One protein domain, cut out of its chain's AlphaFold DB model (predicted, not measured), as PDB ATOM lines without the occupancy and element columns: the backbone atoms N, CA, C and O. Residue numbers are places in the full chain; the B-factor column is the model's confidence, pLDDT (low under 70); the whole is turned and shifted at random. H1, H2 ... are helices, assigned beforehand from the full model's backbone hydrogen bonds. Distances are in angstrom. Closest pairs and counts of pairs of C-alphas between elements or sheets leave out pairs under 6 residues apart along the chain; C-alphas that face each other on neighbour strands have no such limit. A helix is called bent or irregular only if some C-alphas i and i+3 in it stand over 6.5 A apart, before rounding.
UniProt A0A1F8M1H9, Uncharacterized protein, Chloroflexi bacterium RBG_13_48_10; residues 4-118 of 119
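What this domain is: This is residues 4 to 118 of the 119 residues of an uncharacterized protein of Chloroflexi bacterium RBG_13_48_10 (UniProt A0A1F8M1H9). One long helix, H4, runs through the middle, crossed by H1 on one side and by H2 and H7 on the other. H5 and H6 make a loosely attached pair off the last part of H4, and short H3 is near its first part. The printed part has 115 residues with seven named helices, H1 to H7 in chain order, and no named strand; the class is all helix. It is compact, with a radius of gyration of the C-alphas of 13.8 A, and spans 35 by 35 by 32 A.

How they stand to each other: H1, residues 4 to 18, touches the hub H4, residues 51 to 71, at residues 57 to 66 alone, at a steep tilt of 68 degrees, only just short of perpendicular; their closest C-alphas, of Gly 8 and Tyr 62, are 3.8 A apart. H2, residues 25 to 33, touches H4 at 56 to 60 alone, closest C-alphas Leu 30 and Tyr 56, 6.6 A. H3, residues 43 to 46, is close to H4 but not clearly touching, closest C-alphas Leu 46 and Ile 54, 6.1 A. H5, residues 75 to 81, touches H4 only at the corner, closest C-alphas Glu 69 and Phe 75, 7.1 A. H6, residues 85 to 96, is close to H5 but not clearly touching, closest C-alphas Leu 79 and Val 85, 6.5 A. H7, residues 104 to 116, touches H4, closest C-alphas Tyr 67 and Ile 112, 6.5 A, and H2, closest Leu 31 and Pro 109, 5.3 A. O i to N i+4 pairs are within hydrogen-bond range throughout H1, H4 and H5, but 2 of 5 in H2, with 6 of 6 O i to N i+3 pairs, 5 of 8 in H6 and 7 of 9 in H7; H3 is too short for one.

Where its parts are: H1 begins at C-alpha 4 (228.055, 238.444, 186.488) and is 21.0 A long; H4 is 30.0 A. H7, 18.2 A, ends at C-alpha 116 (245.367, 229.734, 187.565). H6 is irregular, C-alphas 87 and 90 being 7.7 A apart, and H7 only just, with C-alphas 106 and 109 at 6.9 A.

The domain as a whole: The C-alphas of Ser 33 and Ser 83, the two farthest apart, are 37.2 A apart. The printed part has no cut and no long link. Residues 83 to 87 have pLDDT under 70.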
ATOM      1  N   TRP A   4     226.794 239.162 186.270       93.06
ATOM      2  CA  TRP A   4     228.055 238.444 186.488       93.06
ATOM      3  C   TRP A   4     228.814 238.928 187.733       93.06
ATOM      4  O   TRP A   4     229.390 238.124 188.460       93.06
ATOM      5  N   LEU A   5     228.798 240.240 187.991       93.25
ATOM      6  CA  LEU A   5     229.528 240.848 189.097       93.25
ATOM      7  C   LEU A   5     228.816 240.606 190.424       93.25
ATOM      8  O   LEU A   5     229.467 240.315 191.422       93.25
ATOM      9  N   ASN A   6     227.486 240.710 190.426       92.75
ATOM     10  CA  ASN A   6     226.686 240.406 191.604       92.75
ATOM     11  C   ASN A   6     226.883 238.952 192.046       92.75
ATOM     12  O   ASN A   6     227.194 238.710 193.208       92.75
ATOM     13  N   GLU A   7     226.743 238.009 191.112       93.69
ATOM     14  CA  GLU A   7     226.900 236.582 191.396       93.69
ATOM     15  C   GLU A   7     228.338 236.255 191.809       93.69
ATOM     16  O   GLU A   7     228.550 235.602 192.828       93.69
ATOM     17  N   GLY A   8     229.339 236.779 191.093       95.69
ATOM     18  CA  GLY A   8     230.743 236.552 191.433       95.69
ATOM     19  C   GLY A   8     231.108 237.046 192.836       95.69
ATOM     20  O   GLY A   8     231.760 236.328 193.592       95.69
ATOM     21  N   LEU A   9     230.638 238.239 193.222       95.12
ATOM     22  CA  LEU A   9     230.830 238.765 194.576       95.12
ATOM     23  C   LEU A   9     230.099 237.927 195.621       95.12
ATOM     24  O   LEU A   9     230.698 237.594 196.638       95.12
ATOM     25  N   ALA A  10     228.837 237.570 195.373       95.00
ATOM     26  CA  ALA A  10     228.057 236.754 196.298       95.00
ATOM     27  C   ALA A  10     228.758 235.417 196.579       95.00
ATOM     28  O   ALA A  10     228.931 235.038 197.736       95.00
ATOM     29  N   MET A  11     229.232 234.742 195.532       96.12
ATOM     30  CA  MET A  11     229.935 233.467 195.653       96.12
ATOM     31  C   MET A  11     231.282 233.613 196.364       96.12
ATOM     32  O   MET A  11     231.557 232.865 197.298       96.12
ATOM     33  N   LEU A  12     232.092 234.617 196.015       94.94
ATOM     34  CA  LEU A  12     233.369 234.848 196.695       94.94
ATOM     35  C   LEU A  12     233.176 235.227 198.176       94.94
ATOM     36  O   LEU A  12     233.981 234.857 199.032       94.94
ATOM     37  N   THR A  13     232.100 235.944 198.511       94.88
ATOM     38  CA  THR A  13     231.723 236.217 199.903       94.88
ATOM     39  C   THR A  13     231.363 234.933 200.648       94.88
ATOM     40  O   THR A  13     231.811 234.761 201.782       94.88
ATOM     41  N   VAL A  14     230.605 234.020 200.029       95.50
ATOM     42  CA  VAL A  14     230.299 232.705 200.614       95.50
ATOM     43  C   VAL A  14     231.579 231.903 200.847       95.50
ATOM     44  O   VAL A  14     231.755 231.371 201.941       95.50
ATOM     45  N   ASP A  15     232.494 231.874 199.878       95.44
ATOM     46  CA  ASP A  15     233.776 231.171 200.004       95.44
ATOM     47  C   ASP A  15     234.595 231.696 201.186       95.44
ATOM     48  O   ASP A  15     235.091 230.920 202.005       95.44
ATOM     49  N   ARG A  16     234.688 233.028 201.316       93.44
ATOM     50  CA  ARG A  16     235.382 233.694 202.429       93.44
ATOM     51  C   ARG A  16     234.719 233.399 203.775       93.44
ATOM     52  O   ARG A  16     235.424 233.182 204.754       93.44
ATOM     53  N   PHE A  17     233.388 233.376 203.829       96.00
ATOM     54  CA  PHE A  17     232.643 233.061 205.050       96.00
ATOM     55  C   PHE A  17     232.812 231.594 205.470       96.00
ATOM     56  O   PHE A  17     232.992 231.304 206.650       96.00
ATOM     57  N   MET A  18     232.784 230.671 204.506       95.25
ATOM     58  CA  MET A  18     232.913 229.230 204.740       95.25
ATOM     59  C   MET A  18     234.370 228.760 204.856       95.25
ATOM     60  O   MET A  18     234.608 227.608 205.219       95.25
ATOM     61  N   GLY A  19     235.341 229.615 204.522       94.88
ATOM     62  CA  GLY A  19     236.770 229.299 204.532       94.88
ATOM     63  C   GLY A  19     237.198 228.283 203.467       94.88
ATOM     64  O   GLY A  19     238.240 227.650 203.623       94.88
ATOM     65  N   LYS A  20     236.399 228.081 202.410       92.69
ATOM     66  CA  LYS A  20     236.700 227.125 201.332       92.69
ATOM     67  C   LYS A  20     236.074 227.547 199.996       92.69
ATOM     68  O   LYS A  20     234.972 228.093 200.020       92.69
ATOM     69  N   PRO A  21     236.708 227.236 198.850       92.50
ATOM     70  CA  PRO A  21     236.116 227.489 197.541       92.50
ATOM     71  C   PRO A  21     234.831 226.682 197.312       92.50
ATOM     72  O   PRO A  21     234.799 225.476 197.579       92.50
ATOM     73  N   THR A  22     233.783 227.320 196.790       90.81
ATOM     74  CA  THR A  22     232.551 226.640 196.342       90.81
ATOM     75  C   THR A  22     232.606 226.234 194.873       90.81
ATOM     76  O   THR A  22     231.933 225.281 194.475       90.81
ATOM     77  N   ILE A  23     233.442 226.902 194.074       93.69
ATOM     78  CA  ILE A  23     233.694 226.560 192.676       93.69
ATOM     79  C   ILE A  23     234.998 225.783 192.559       93.69
ATOM     80  O   ILE A  23     236.045 226.169 193.075       93.69
ATOM     81  N   ARG A  24     234.925 224.651 191.859       92.75
ATOM     82  CA  ARG A  24     236.077 223.790 191.600       92.75
ATOM     83  C   ARG A  24     236.967 224.393 190.514       92.75
ATOM     84  O   ARG A  24     236.473 224.974 189.549       92.75
ATOM     85  N   THR A  25     238.275 224.194 190.630       92.44
ATOM     86  CA  THR A  25     239.283 224.682 189.672       92.44
ATOM     87  C   THR A  25     239.139 224.087 188.272       92.44
ATOM     88  O   THR A  25     239.453 224.755 187.292       92.44
ATOM     89  N   ASP A  26     238.599 222.876 188.132       92.25
ATOM     90  CA  ASP A  26     238.329 222.257 186.824       92.25
ATOM     91  C   ASP A  26     237.294 223.026 185.987       92.25
ATOM     92  O   ASP A  26     237.295 222.941 184.761       92.25
ATOM     93  N   THR A  27     236.477 223.882 186.608       94.50
ATOM     94  CA  THR A  27     235.574 224.788 185.881       94.50
ATOM     95  C   THR A  27     236.306 225.831 185.026       94.50
ATOM     96  O   THR A  27     235.700 226.407 184.120       94.50
ATOM     97  N   LEU A  28     237.613 226.035 185.220       94.94
ATOM     98  CA  LEU A  28     238.447 226.836 184.316       94.94
ATOM     99  C   LEU A  28     238.500 226.247 182.896       94.94
ATOM    100  O   LEU A  28     238.680 226.985 181.926       94.94
ATOM    101  N   GLU A  29     238.292 224.936 182.735       92.69
ATOM    102  CA  GLU A  29     238.167 224.314 181.415       92.69
ATOM    103  C   GLU A  29     236.896 224.778 180.685       92.69
ATOM    104  O   GLU A  29     236.902 224.961 179.462       92.69
ATOM    105  N   LEU A  30     235.815 225.067 181.422       92.94
ATOM    106  CA  LEU A  30     234.600 225.629 180.835       92.94
ATOM    107  C   LEU A  30     234.857 227.027 180.259       92.94
ATOM    108  O   LEU A  30     234.361 227.336 179.178       92.94
ATOM    109  N   LEU A  31     235.686 227.845 180.921       93.62
ATOM    110  CA  LEU A  31     236.069 229.167 180.406       93.62
ATOM    111  C   LEU A  31     236.781 229.076 179.053       93.62
ATOM    112  O   LEU A  31     236.617 229.948 178.199       93.62
ATOM    113  N   ARG A  32     237.544 228.000 178.843       91.12
ATOM    114  CA  ARG A  32     238.272 227.760 177.594       91.12
ATOM    115  C   ARG A  32     237.396 227.188 176.499       91.12
ATOM    116  O   ARG A  32     237.471 227.645 175.362       91.12
ATOM    117  N   SER A  33     236.589 226.191 176.832       91.81
ATOM    118  CA  SER A  33     235.829 225.413 175.851       91.81
ATOM    119  C   SER A  33     234.523 226.080 175.419       91.81
ATOM    120  O   SER A  33     233.960 225.709 174.387       91.81
ATOM    121  N   TYR A  34     234.011 227.047 176.183       93.38
ATOM    122  CA  TYR A  34     232.731 227.673 175.880       93.38
ATOM    123  C   TYR A  34     232.803 228.652 174.701       93.38
ATOM    124  O   TYR A  34     233.649 229.549 174.640       93.38
ATOM    125  N   THR A  35     231.840 228.506 173.793       87.19
ATOM    126  CA  THR A  35     231.581 229.389 172.652       87.19
ATOM    127  C   THR A  35     230.066 229.551 172.479       87.19
ATOM    128  O   THR A  35     229.369 228.536 172.549       87.19
ATOM    129  N   PRO A  36     229.543 230.758 172.193       85.94
ATOM    130  CA  PRO A  36     230.262 232.001 171.907       85.94
ATOM    131  C   PRO A  36     230.724 232.750 173.168       85.94
ATOM    132  O   PRO A  36     230.035 232.770 174.180       85.94
ATOM    133  N   ARG A  37     231.871 233.436 173.084       86.81
ATOM    134  CA  ARG A  37     232.354 234.334 174.146       86.81
ATOM    135  C   ARG A  37     231.955 235.775 173.834       86.81
ATOM    136  O   ARG A  37     232.586 236.435 173.004       86.81
ATOM    137  N   SER A  38     230.893 236.239 174.479       89.12
ATOM    138  CA  SER A  38     230.369 237.603 174.365       89.12
ATOM    139  C   SER A  38     230.210 238.251 175.736       89.12
ATOM    140  O   SER A  38     230.389 237.591 176.763       89.12
ATOM    141  N   SER A  39     229.849 239.538 175.736       91.06
ATOM    142  CA  SER A  39     229.471 240.248 176.961       91.06
ATOM    143  C   SER A  39     228.418 239.450 177.748       91.06
ATOM    144  O   SER A  39     227.538 238.845 177.118       91.06
ATOM    145  N   PRO A  40     228.526 239.381 179.088       92.31
ATOM    146  CA  PRO A  40     227.583 238.650 179.910       92.31
ATOM    147  C   PRO A  40     226.149 239.175 179.790       92.31
ATOM    148  O   PRO A  40     225.938 240.388 179.730       92.31
ATOM    149  N   PRO A  41     225.158 238.274 179.812       92.94
ATOM    150  CA  PRO A  41     223.754 238.635 179.725       92.94
ATOM    151  C   PRO A  41     223.279 239.368 180.985       92.94
ATOM    152  O   PRO A  41     223.834 239.248 182.082       92.94
ATOM    153  N   THR A  42     222.167 240.082 180.846       91.81
ATOM    154  CA  THR A  42     221.348 240.509 181.985       91.81
ATOM    155  C   THR A  42     220.670 239.305 182.650       91.81
ATOM    156  O   THR A  42     220.514 238.252 182.036       91.81
ATOM    157  N   TYR A  43     220.158 239.456 183.877       89.94
ATOM    158  CA  TYR A  43     219.386 238.388 184.540       89.94
ATOM    159  C   TYR A  43     218.202 237.874 183.712       89.94
ATOM    160  O   TYR A  43     217.904 236.683 183.722       89.94
ATOM    161  N   ARG A  44     217.526 238.773 182.984       92.00
ATOM    162  CA  ARG A  44     216.372 238.424 182.144       92.00
ATOM    163  C   ARG A  44     216.771 237.581 180.935       92.00
ATOM    164  O   ARG A  44     215.980 236.764 180.477       92.00
ATOM    165  N   GLU A  45     217.948 237.831 180.381       93.25
ATOM    166  CA  GLU A  45     218.487 237.047 179.272       93.25
ATOM    167  C   GLU A  45     219.033 235.717 179.788       93.25
ATOM    168  O   GLU A  45     218.708 234.679 179.220       93.25
ATOM    169  N   LEU A  46     219.754 235.737 180.914       90.69
ATOM    170  CA  LEU A  46     220.308 234.550 181.564       90.69
ATOM    171  C   LEU A  46     219.222 233.515 181.891       90.69
ATOM    172  O   LEU A  46     219.408 232.336 181.617       90.69
ATOM    173  N   SER A  47     218.057 233.943 182.392       89.94
ATOM    174  CA  SER A  47     216.942 233.035 182.720       89.94
ATOM    175  C   SER A  47     216.305 232.339 181.513       89.94
ATOM    176  O   SER A  47     215.492 231.432 181.684       89.94
ATOM    177  N   ARG A  48     216.648 232.766 180.295       94.06
ATOM    178  CA  ARG A  48     216.167 232.192 179.031       94.06
ATOM    179  C   ARG A  48     217.232 231.364 178.317       94.06
ATOM    180  O   ARG A  48     216.945 230.809 177.260       94.06
ATOM    181  N   MET A  49     218.452 231.328 178.849       92.44
ATOM    182  CA  MET A  49     219.541 230.545 178.283       92.44
ATOM    183  C   MET A  49     219.397 229.067 178.630       92.44
ATOM    184  O   MET A  49     218.727 228.688 179.592       92.44
ATOM    185  N   ASP A  50     220.069 228.224 177.852       94.06
ATOM    186  CA  ASP A  50     220.246 226.827 178.214       94.06
ATOM    187  C   ASP A  50     221.135 226.683 179.473       94.06
ATOM    188  O   ASP A  50     221.911 227.588 179.809       94.06
ATOM    189  N   PRO A  51     221.075 225.532 180.168       93.19
ATOM    190  CA  PRO A  51     221.847 225.311 181.389       93.19
ATOM    191  C   PRO A  51     223.364 225.490 181.237       93.19
ATOM    192  O   PRO A  51     224.022 225.907 182.190       93.19
ATOM    193  N   LYS A  52     223.939 225.200 180.061       92.12
ATOM    194  CA  LYS A  52     225.382 225.345 179.820       92.12
ATOM    195  C   LYS A  52     225.765 226.819 179.729       92.12
ATOM    196  O   LYS A  52     226.786 227.211 180.292       92.12
ATOM    197  N   GLY A  53     224.943 227.632 179.068       92.94
ATOM    198  CA  GLY A  53     225.110 229.084 179.035       92.94
ATOM    199  C   GLY A  53     225.002 229.718 180.420       92.94
ATOM    200  O   GLY A  53     225.849 230.534 180.787       92.94
ATOM    201  N   ILE A  54     224.024 229.280 181.220       93.00
ATOM    202  CA  ILE A  54     223.880 229.721 182.613       93.00
ATOM    203  C   ILE A  54     225.144 229.383 183.410       93.00
ATOM    204  O   ILE A  54     225.756 230.275 183.995       93.00
ATOM    205  N   ALA A  55     225.578 228.119 183.369       93.00
ATOM    206  CA  ALA A  55     226.772 227.667 184.078       93.00
ATOM    207  C   ALA A  55     228.019 228.468 183.676       93.00
ATOM    208  O   ALA A  55     228.765 228.914 184.548       93.00
ATOM    209  N   TYR A  56     228.225 228.703 182.375       95.12
ATOM    210  CA  TYR A  56     229.362 229.481 181.887       95.12
ATOM    211  C   TYR A  56     229.391 230.896 182.464       95.12
ATOM    212  O   TYR A  56     230.422 231.308 182.988       95.12
ATOM    213  N   TYR A  57     228.284 231.642 182.401       95.19
ATOM    214  CA  TYR A  57     228.282 233.033 182.862       95.19
ATOM    215  C   TYR A  57     228.360 233.163 184.385       95.19
ATOM    216  O   TYR A  57     228.978 234.112 184.873       95.19
ATOM    217  N   THR A  58     227.818 232.201 185.137       93.56
ATOM    218  CA  THR A  58     228.023 232.116 186.590       93.56
ATOM    219  C   THR A  58     229.498 231.869 186.925       93.56
ATOM    220  O   THR A  58     230.085 232.606 187.716       93.56
ATOM    221  N   ILE A  59     230.126 230.886 186.272       95.44
ATOM    222  CA  ILE A  59     231.541 230.534 186.475       95.44
ATOM    223  C   ILE A  59     232.466 231.681 186.042       95.44
ATOM    224  O   ILE A  59     233.422 232.003 186.745       95.44
ATOM    225  N   LEU A  60     232.165 232.345 184.923       96.69
ATOM    226  CA  LEU A  60     232.895 233.528 184.468       96.69
ATOM    227  C   LEU A  60     232.837 234.651 185.506       96.69
ATOM    228  O   LEU A  60     233.869 235.253 185.794       96.69
ATOM    229  N   GLY A  61     231.656 234.923 186.067       96.31
ATOM    230  CA  GLY A  61     231.483 235.938 187.103       96.31
ATOM    231  C   GLY A  61     232.342 235.656 188.334       96.31
ATOM    232  O   GLY A  61     233.098 236.528 188.762       96.31
ATOM    233  N   TYR A  62     232.283 234.424 188.844       97.31
ATOM    234  CA  TYR A  62     233.102 233.964 189.967       97.31
ATOM    235  C   TYR A  62     234.599 234.176 189.720       97.31
ATOM    236  O   TYR A  62     235.261 234.915 190.452       97.31
ATOM    237  N   TRP A  63     235.128 233.578 188.649       97.56
ATOM    238  CA  TRP A  63     236.565 233.607 188.396       97.56
ATOM    239  C   TRP A  63     237.079 234.999 188.050       97.56
ATOM    240  O   TRP A  63     238.209 235.324 188.405       97.56
ATOM    241  N   LEU A  64     236.276 235.832 187.381       97.31
ATOM    242  CA  LEU A  64     236.662 237.208 187.077       97.31
ATOM    243  C   LEU A  64     236.782 238.046 188.350       97.31
ATOM    244  O   LEU A  64     237.762 238.772 188.502       97.31
ATOM    245  N   VAL A  65     235.823 237.939 189.272       96.75
ATOM    246  CA  VAL A  65     235.885 238.662 190.550       96.75
ATOM    247  C   VAL A  65     237.085 238.200 191.367       96.75
ATOM    248  O   VAL A  65     237.840 239.041 191.853       96.75
ATOM    249  N   GLN A  66     237.310 236.889 191.472       96.44
ATOM    250  CA  GLN A  66     238.469 236.384 192.200       96.44
ATOM    251  C   GLN A  66     239.788 236.828 191.558       96.44
ATOM    252  O   GLN A  66     240.661 237.349 192.245       96.44
ATOM    253  N   TYR A  67     239.904 236.712 190.233       97.25
ATOM    254  CA  TYR A  67     241.079 237.167 189.492       97.25
ATOM    255  C   TYR A  67     241.358 238.660 189.717       97.25
ATOM    256  O   TYR A  67     242.503 239.040 189.941       97.25
ATOM    257  N   LEU A  68     240.326 239.510 189.703       96.38
ATOM    258  CA  LEU A  68     240.470 240.942 189.980       96.38
ATOM    259  C   LEU A  68     240.978 241.211 191.397       96.38
ATOM    260  O   LEU A  68     241.867 242.038 191.568       96.38
ATOM    261  N   GLU A  69     240.442 240.516 192.397       94.50
ATOM    262  CA  GLU A  69     240.873 240.665 193.790       94.50
ATOM    263  C   GLU A  69     242.317 240.189 194.014       94.50
ATOM    264  O   GLU A  69     243.005 240.734 194.872       94.50
ATOM    265  N   GLU A  70     242.790 239.211 193.237       95.06
ATOM    266  CA  GLU A  70     244.174 238.732 193.292       95.06
ATOM    267  C   GLU A  70     245.152 239.671 192.574       95.06
ATOM    268  O   GLU A  70     246.206 239.998 193.118       95.06
ATOM    269  N   VAL A  71     244.823 240.117 191.355       96.25
ATOM    270  CA  VAL A  71     245.746 240.927 190.538       96.25
ATOM    271  C   VAL A  71     245.683 242.423 190.833       96.25
ATOM    272  O   VAL A  71     246.628 243.143 190.523       96.25
ATOM    273  N   GLN A  72     244.574 242.901 191.400       95.00
ATOM    274  CA  GLN A  72     244.341 244.298 191.770       95.00
ATOM    275  C   GLN A  72     243.615 244.382 193.129       95.00
ATOM    276  O   GLN A  72     242.446 244.784 193.193       95.00
ATOM    277  N   PRO A  73     244.277 244.011 194.242       94.25
ATOM    278  CA  PRO A  73     243.635 243.949 195.550       94.25
ATOM    279  C   PRO A  73     242.960 245.264 195.956       94.25
ATOM    280  O   PRO A  73     243.565 246.335 195.945       94.25
ATOM    281  N   GLY A  74     241.686 245.184 196.347       90.38
ATOM    282  CA  GLY A  74     240.911 246.337 196.811       90.38
ATOM    283  C   GLY A  74     240.360 247.244 195.706       90.38
ATOM    284  O   GLY A  74     239.612 248.169 196.029       90.38
ATOM    285  N   PHE A  75     240.642 246.967 194.430       91.31
ATOM    286  CA  PHE A  75     240.097 247.723 193.301       91.31
ATOM    287  C   PHE A  75     238.565 247.756 193.314       91.31
ATOM    288  O   PHE A  75     237.972 248.833 193.266       91.31
ATOM    289  N   LEU A  76     237.908 246.598 193.461       90.31
ATOM    290  CA  LEU A  76     236.442 246.532 193.483       90.31
ATOM    291  C   LEU A  76     235.869 247.337 194.652       90.31
ATOM    292  O   LEU A  76     234.909 248.083 194.478       90.31
ATOM    293  N   LYS A  77     236.496 247.262 195.832       89.44
ATOM    294  CA  LYS A  77     236.093 248.050 197.006       89.44
ATOM    295  C   LYS A  77     236.180 249.556 196.742       89.44
ATOM    296  O   LYS A  77     235.245 250.280 197.077       89.44
ATOM    297  N   GLN A  78     237.280 250.029 196.155       88.94
ATOM    298  CA  GLN A  78     237.455 251.444 195.809       88.94
ATOM    299  C   GLN A  78     236.431 251.892 194.766       88.94
ATOM    300  O   GLN A  78     235.818 252.950 194.902       88.94
ATOM    301  N   LEU A  79     236.195 251.048 193.763       86.62
ATOM    302  CA  LEU A  79     235.222 251.305 192.718       86.62
ATOM    303  C   LEU A  79     233.808 251.440 193.297       86.62
ATOM    304  O   LEU A  79     233.124 252.409 192.979       86.62
ATOM    305  N   PHE A  80     233.404 250.544 194.207       86.00
ATOM    306  CA  PHE A  80     232.114 250.609 194.904       86.00
ATOM    307  C   PHE A  80     231.969 251.790 195.865       86.00
ATOM    308  O   PHE A  80     230.851 252.246 196.091       86.00
ATOM    309  N   ALA A  81     233.073 252.296 196.415       85.88
ATOM    310  CA  ALA A  81     233.061 253.491 197.253       85.88
ATOM    311  C   ALA A  81     232.828 254.784 196.445       85.88
ATOM    312  O   ALA A  81     232.486 255.814 197.027       85.88
ATOM    313  N   SER A  82     232.993 254.750 195.118       79.75
ATOM    314  CA  SER A  82     232.686 255.887 194.244       79.75
ATOM    315  C   SER A  82     231.176 256.017 193.989       79.75
ATOM    316  O   SER A  82     230.443 255.036 193.942       79.75
ATOM    317  N   SER A  83     230.667 257.233 193.780       62.56
ATOM    318  CA  SER A  83     229.232 257.484 193.548       62.56
ATOM    319  C   SER A  83     228.732 257.091 192.143       62.56
ATOM    320  O   SER A  83     227.551 257.251 191.841       62.56
ATOM    321  N   THR A  84     229.602 256.576 191.263       62.50
ATOM    322  CA  THR A  84     229.342 256.418 189.812       62.50
ATOM    323  C   THR A  84     229.318 254.963 189.313       62.50
ATOM    324  O   THR A  84     229.328 254.706 188.112       62.50
ATOM    325  N   VAL A  85     229.212 254.001 190.231       64.25
ATOM    326  CA  VAL A  85     229.471 252.554 190.059       64.25
ATOM    327  C   VAL A  85     228.835 251.871 188.844       64.25
ATOM    328  O   VAL A  85     229.463 251.013 188.232       64.25
ATOM    329  N   SER A  86     227.577 252.161 188.490       59.25
ATOM    330  CA  SER A  86     226.870 251.258 187.560       59.25
ATOM    331  C   SER A  86     227.256 251.421 186.087       59.25
ATOM    332  O   SER A  86     227.171 250.446 185.345       59.25
ATOM    333  N   ARG A  87     227.679 252.621 185.661       62.16
ATOM    334  CA  ARG A  87     228.003 252.913 184.249       62.16
ATOM    335  C   ARG A  87     229.497 252.834 183.934       62.16
ATOM    336  O   ARG A  87     229.855 252.839 182.764       62.16
ATOM    337  N   THR A  88     230.353 252.760 184.950       79.94
ATOM    338  CA  THR A  88     231.812 252.867 184.791       79.94
ATOM    339  C   THR A  88     232.565 251.576 185.092       79.94
ATOM    340  O   THR A  88     233.752 251.499 184.791       79.94
ATOM    341  N   ILE A  89     231.900 250.548 185.635       87.31
ATOM    342  CA  ILE A  89     232.589 249.351 186.135       87.31
ATOM    343  C   ILE A  89     233.332 248.570 185.053       87.31
ATOM    344  O   ILE A  89     234.504 248.254 185.223       87.31
ATOM    345  N   GLU A  90     232.677 248.286 183.929       90.44
ATOM    346  CA  GLU A  90     233.300 247.545 182.834       90.44
ATOM    347  C   GLU A  90     234.424 248.354 182.173       90.44
ATOM    348  O   GLU A  90     235.528 247.822 182.102       90.44
ATOM    349  N   PRO A  91     234.232 249.634 181.785       91.25
ATOM    350  CA  PRO A  91     235.331 250.461 181.288       91.25
ATOM    351  C   PRO A  91     236.541 250.515 182.230       91.25
ATOM    352  O   PRO A  91     237.665 250.345 181.769       91.25
ATOM    353  N   ALA A  92     236.321 250.666 183.541       91.62
ATOM    354  CA  ALA A  92     237.403 250.699 184.523       91.62
ATOM    355  C   ALA A  92     238.156 249.360 184.607       91.62
ATOM    356  O   ALA A  92     239.382 249.340 184.701       91.62
ATOM    357  N   ILE A  93     237.438 248.231 184.540       93.25
ATOM    358  CA  ILE A  93     238.045 246.891 184.503       93.25
ATOM    359  C   ILE A  93     238.846 246.688 183.212       93.25
ATOM    360  O   ILE A  93     239.958 246.165 183.247       93.25
ATOM    361  N   VAL A  94     238.292 247.099 182.069       95.06
ATOM    362  CA  VAL A  94     238.963 247.022 180.765       95.06
ATOM    363  C   VAL A  94     240.270 247.809 180.796       95.06
ATOM    364  O   VAL A  94     241.305 247.278 180.394       95.06
ATOM    365  N   GLU A  95     240.226 249.037 181.310       94.00
ATOM    366  CA  GLU A  95     241.379 249.925 181.429       94.00
ATOM    367  C   GLU A  95     242.454 249.343 182.352       94.00
ATOM    368  O   GLU A  95     243.594 249.169 181.921       94.00
ATOM    369  N   ILE A  96     242.101 248.956 183.585       94.00
ATOM    370  CA  ILE A  96     243.095 248.476 184.559       94.00
ATOM    371  C   ILE A  96     243.718 247.136 184.167       94.00
ATOM    372  O   ILE A  96     244.864 246.842 184.508       94.00
ATOM    373  N   LEU A  97     242.982 246.312 183.418       95.00
ATOM    374  CA  LEU A  97     243.509 245.072 182.866       95.00
ATOM    375  C   LEU A  97     244.226 245.283 181.523       95.00
ATOM    376  O   LEU A  97     244.840 244.338 181.028       95.00
ATOM    377  N   GLY A  98     244.194 246.477 180.932       95.69
ATOM    378  CA  GLY A  98     244.868 246.779 179.667       95.69
ATOM    379  C   GLY A  98     244.254 246.073 178.454       95.69
ATOM    380  O   GLY A  98     244.972 245.700 177.525       95.69
ATOM    381  N   PHE A  99     242.940 245.840 178.461       96.31
ATOM    382  CA  PHE A  99     242.222 245.310 177.301       96.31
ATOM    383  C   PHE A  99     241.757 246.427 176.367       96.31
ATOM    384  O   PHE A  99     241.536 247.564 176.773       96.31
ATOM    385  N   GLN A 100     241.539 246.075 175.100       93.81
ATOM    386  CA  GLN A 100     240.756 246.918 174.202       93.81
ATOM    387  C   GLN A 100     239.260 246.684 174.477       93.81
ATOM    388  O   GLN A 100     238.863 245.523 174.639       93.81
ATOM    389  N   PRO A 101     238.405 247.727 174.479       85.56
ATOM    390  CA  PRO A 101     236.988 247.597 174.839       85.56
ATOM    391  C   PRO A 101     236.249 246.477 174.094       85.56
ATOM    392  O   PRO A 101     235.528 245.686 174.693       85.56
ATOM    393  N   ASN A 102     236.506 246.330 172.793       89.50
ATOM    394  CA  ASN A 102     235.797 245.367 171.943       89.50
ATOM    395  C   ASN A 102     236.359 243.935 172.000       89.50
ATOM    396  O   ASN A 102     235.822 243.040 171.346       89.50
ATOM    397  N   THR A 103     237.445 243.696 172.739       93.38
ATOM    398  CA  THR A 103     238.095 242.374 172.819       93.38
ATOM    399  C   THR A 103     238.063 241.771 174.217       93.38
ATOM    400  O   THR A 103     238.313 240.571 174.354       93.38
ATOM    401  N   PHE A 104     237.705 242.563 175.232       95.44
ATOM    402  CA  PHE A 104     237.732 242.169 176.637       95.44
ATOM    403  C   PHE A 104     237.028 240.837 176.899       95.44
ATOM    404  O   PHE A 104     237.681 239.863 177.263       95.44
ATOM    405  N   TRP A 105     235.725 240.747 176.625       95.12
ATOM    406  CA  TRP A 105     234.935 239.548 176.929       95.12
ATOM    407  C   TRP A 105     235.355 238.298 176.156       95.12
ATOM    408  O   TRP A 105     235.116 237.178 176.604       95.12
ATOM    409  N   ARG A 106     236.015 238.472 175.009       94.38
ATOM    410  CA  ARG A 106     236.554 237.356 174.230       94.38
ATOM    411  C   ARG A 106     237.854 236.819 174.833       94.38
ATOM    412  O   ARG A 106     238.065 235.608 174.810       94.38
ATOM    413  N   GLY A 107     238.704 237.712 175.347       95.62
ATOM    414  CA  GLY A 107     240.054 237.385 175.813       95.62
ATOM    415  C   GLY A 107     240.197 237.169 177.321       95.62
ATOM    416  O   GLY A 107     241.082 236.424 177.740       95.62
ATOM    417  N   ILE A 108     239.341 237.773 178.151       96.75
ATOM    418  CA  ILE A 108     239.432 237.633 179.610       96.75
ATOM    419  C   ILE A 108     239.299 236.180 180.104       96.75
ATOM    420  O   ILE A 108     240.065 235.829 181.003       96.75
ATOM    421  N   PRO A 109     238.466 235.291 179.511       96.75
ATOM    422  CA  PRO A 109     238.381 233.903 179.970       96.75
ATOM    423  C   PRO A 109     239.712 233.150 179.831       96.75
ATOM    424  O   PRO A 109     240.101 232.425 180.743       96.75
ATOM    425  N   ASP A 110     240.458 233.372 178.741       96.00
ATOM    426  CA  ASP A 110     241.771 232.739 178.553       96.00
ATOM    427  C   ASP A 110     242.809 233.306 179.519       96.00
ATOM    428  O   ASP A 110     243.616 232.556 180.065       96.00
ATOM    429  N   ARG A 111     242.791 234.623 179.763       96.50
ATOM    430  CA  ARG A 111     243.716 235.258 180.710       96.50
ATOM    431  C   ARG A 111     243.522 234.724 182.127       96.50
ATOM    432  O   ARG A 111     244.510 234.382 182.771       96.50
ATOM    433  N   ILE A 112     242.270 234.605 182.567       97.25
ATOM    434  CA  ILE A 112     241.902 233.984 183.843       97.25
ATOM    435  C   ILE A 112     242.403 232.538 183.880       97.25
ATOM    436  O   ILE A 112     243.160 232.172 184.773       97.25
ATOM    437  N   ALA A 113     242.038 231.718 182.890       95.88
ATOM    438  CA  ALA A 113     242.420 230.308 182.878       95.88
ATOM    439  C   ALA A 113     243.947 230.110 182.878       95.88
ATOM    440  O   ALA A 113     244.453 229.198 183.523       95.88
ATOM    441  N   ASN A 114     244.695 230.978 182.194       95.31
ATOM    442  CA  ASN A 114     246.157 230.928 182.163       95.31
ATOM    443  C   ASN A 114     246.810 231.376 183.478       95.31
ATOM    444  O   ASN A 114     247.887 230.875 183.801       95.31
ATOM    445  N   HIS A 115     246.194 232.298 184.224       95.44
ATOM    446  CA  HIS A 115     246.670 232.728 185.546       95.44
ATOM    447  C   HIS A 115     246.661 231.559 186.535       95.44
ATOM    448  O   HIS A 115     247.694 231.238 187.115       95.44
ATOM    449  N   TYR A 116     245.538 230.848 186.625       93.00
ATOM    450  CA  TYR A 116     245.367 229.734 187.565       93.00
ATOM    451  C   TYR A 116     245.997 228.411 187.115       93.00
ATOM    452  O   TYR A 116     246.091 227.483 187.905       93.00
ATOM    453  N   GLN A 117     246.454 228.300 185.866       83.38
ATOM    454  CA  GLN A 117     247.249 227.146 185.431       83.38
ATOM    455  C   GLN A 117     248.707 227.179 185.894       83.38
ATOM    456  O   GLN A 117     249.396 226.167 185.791       83.38
ATOM    457  N   ARG A 118     249.205 228.349 186.300       70.44
ATOM    458  CA  ARG A 118     250.601 228.546 186.714       70.44
ATOM    459  C   ARG A 118     250.797 228.453 188.230       70.44
ATOM    460  O   ARG A 118     251.929 228.613 188.679       70.44
TER     461      ARG A 118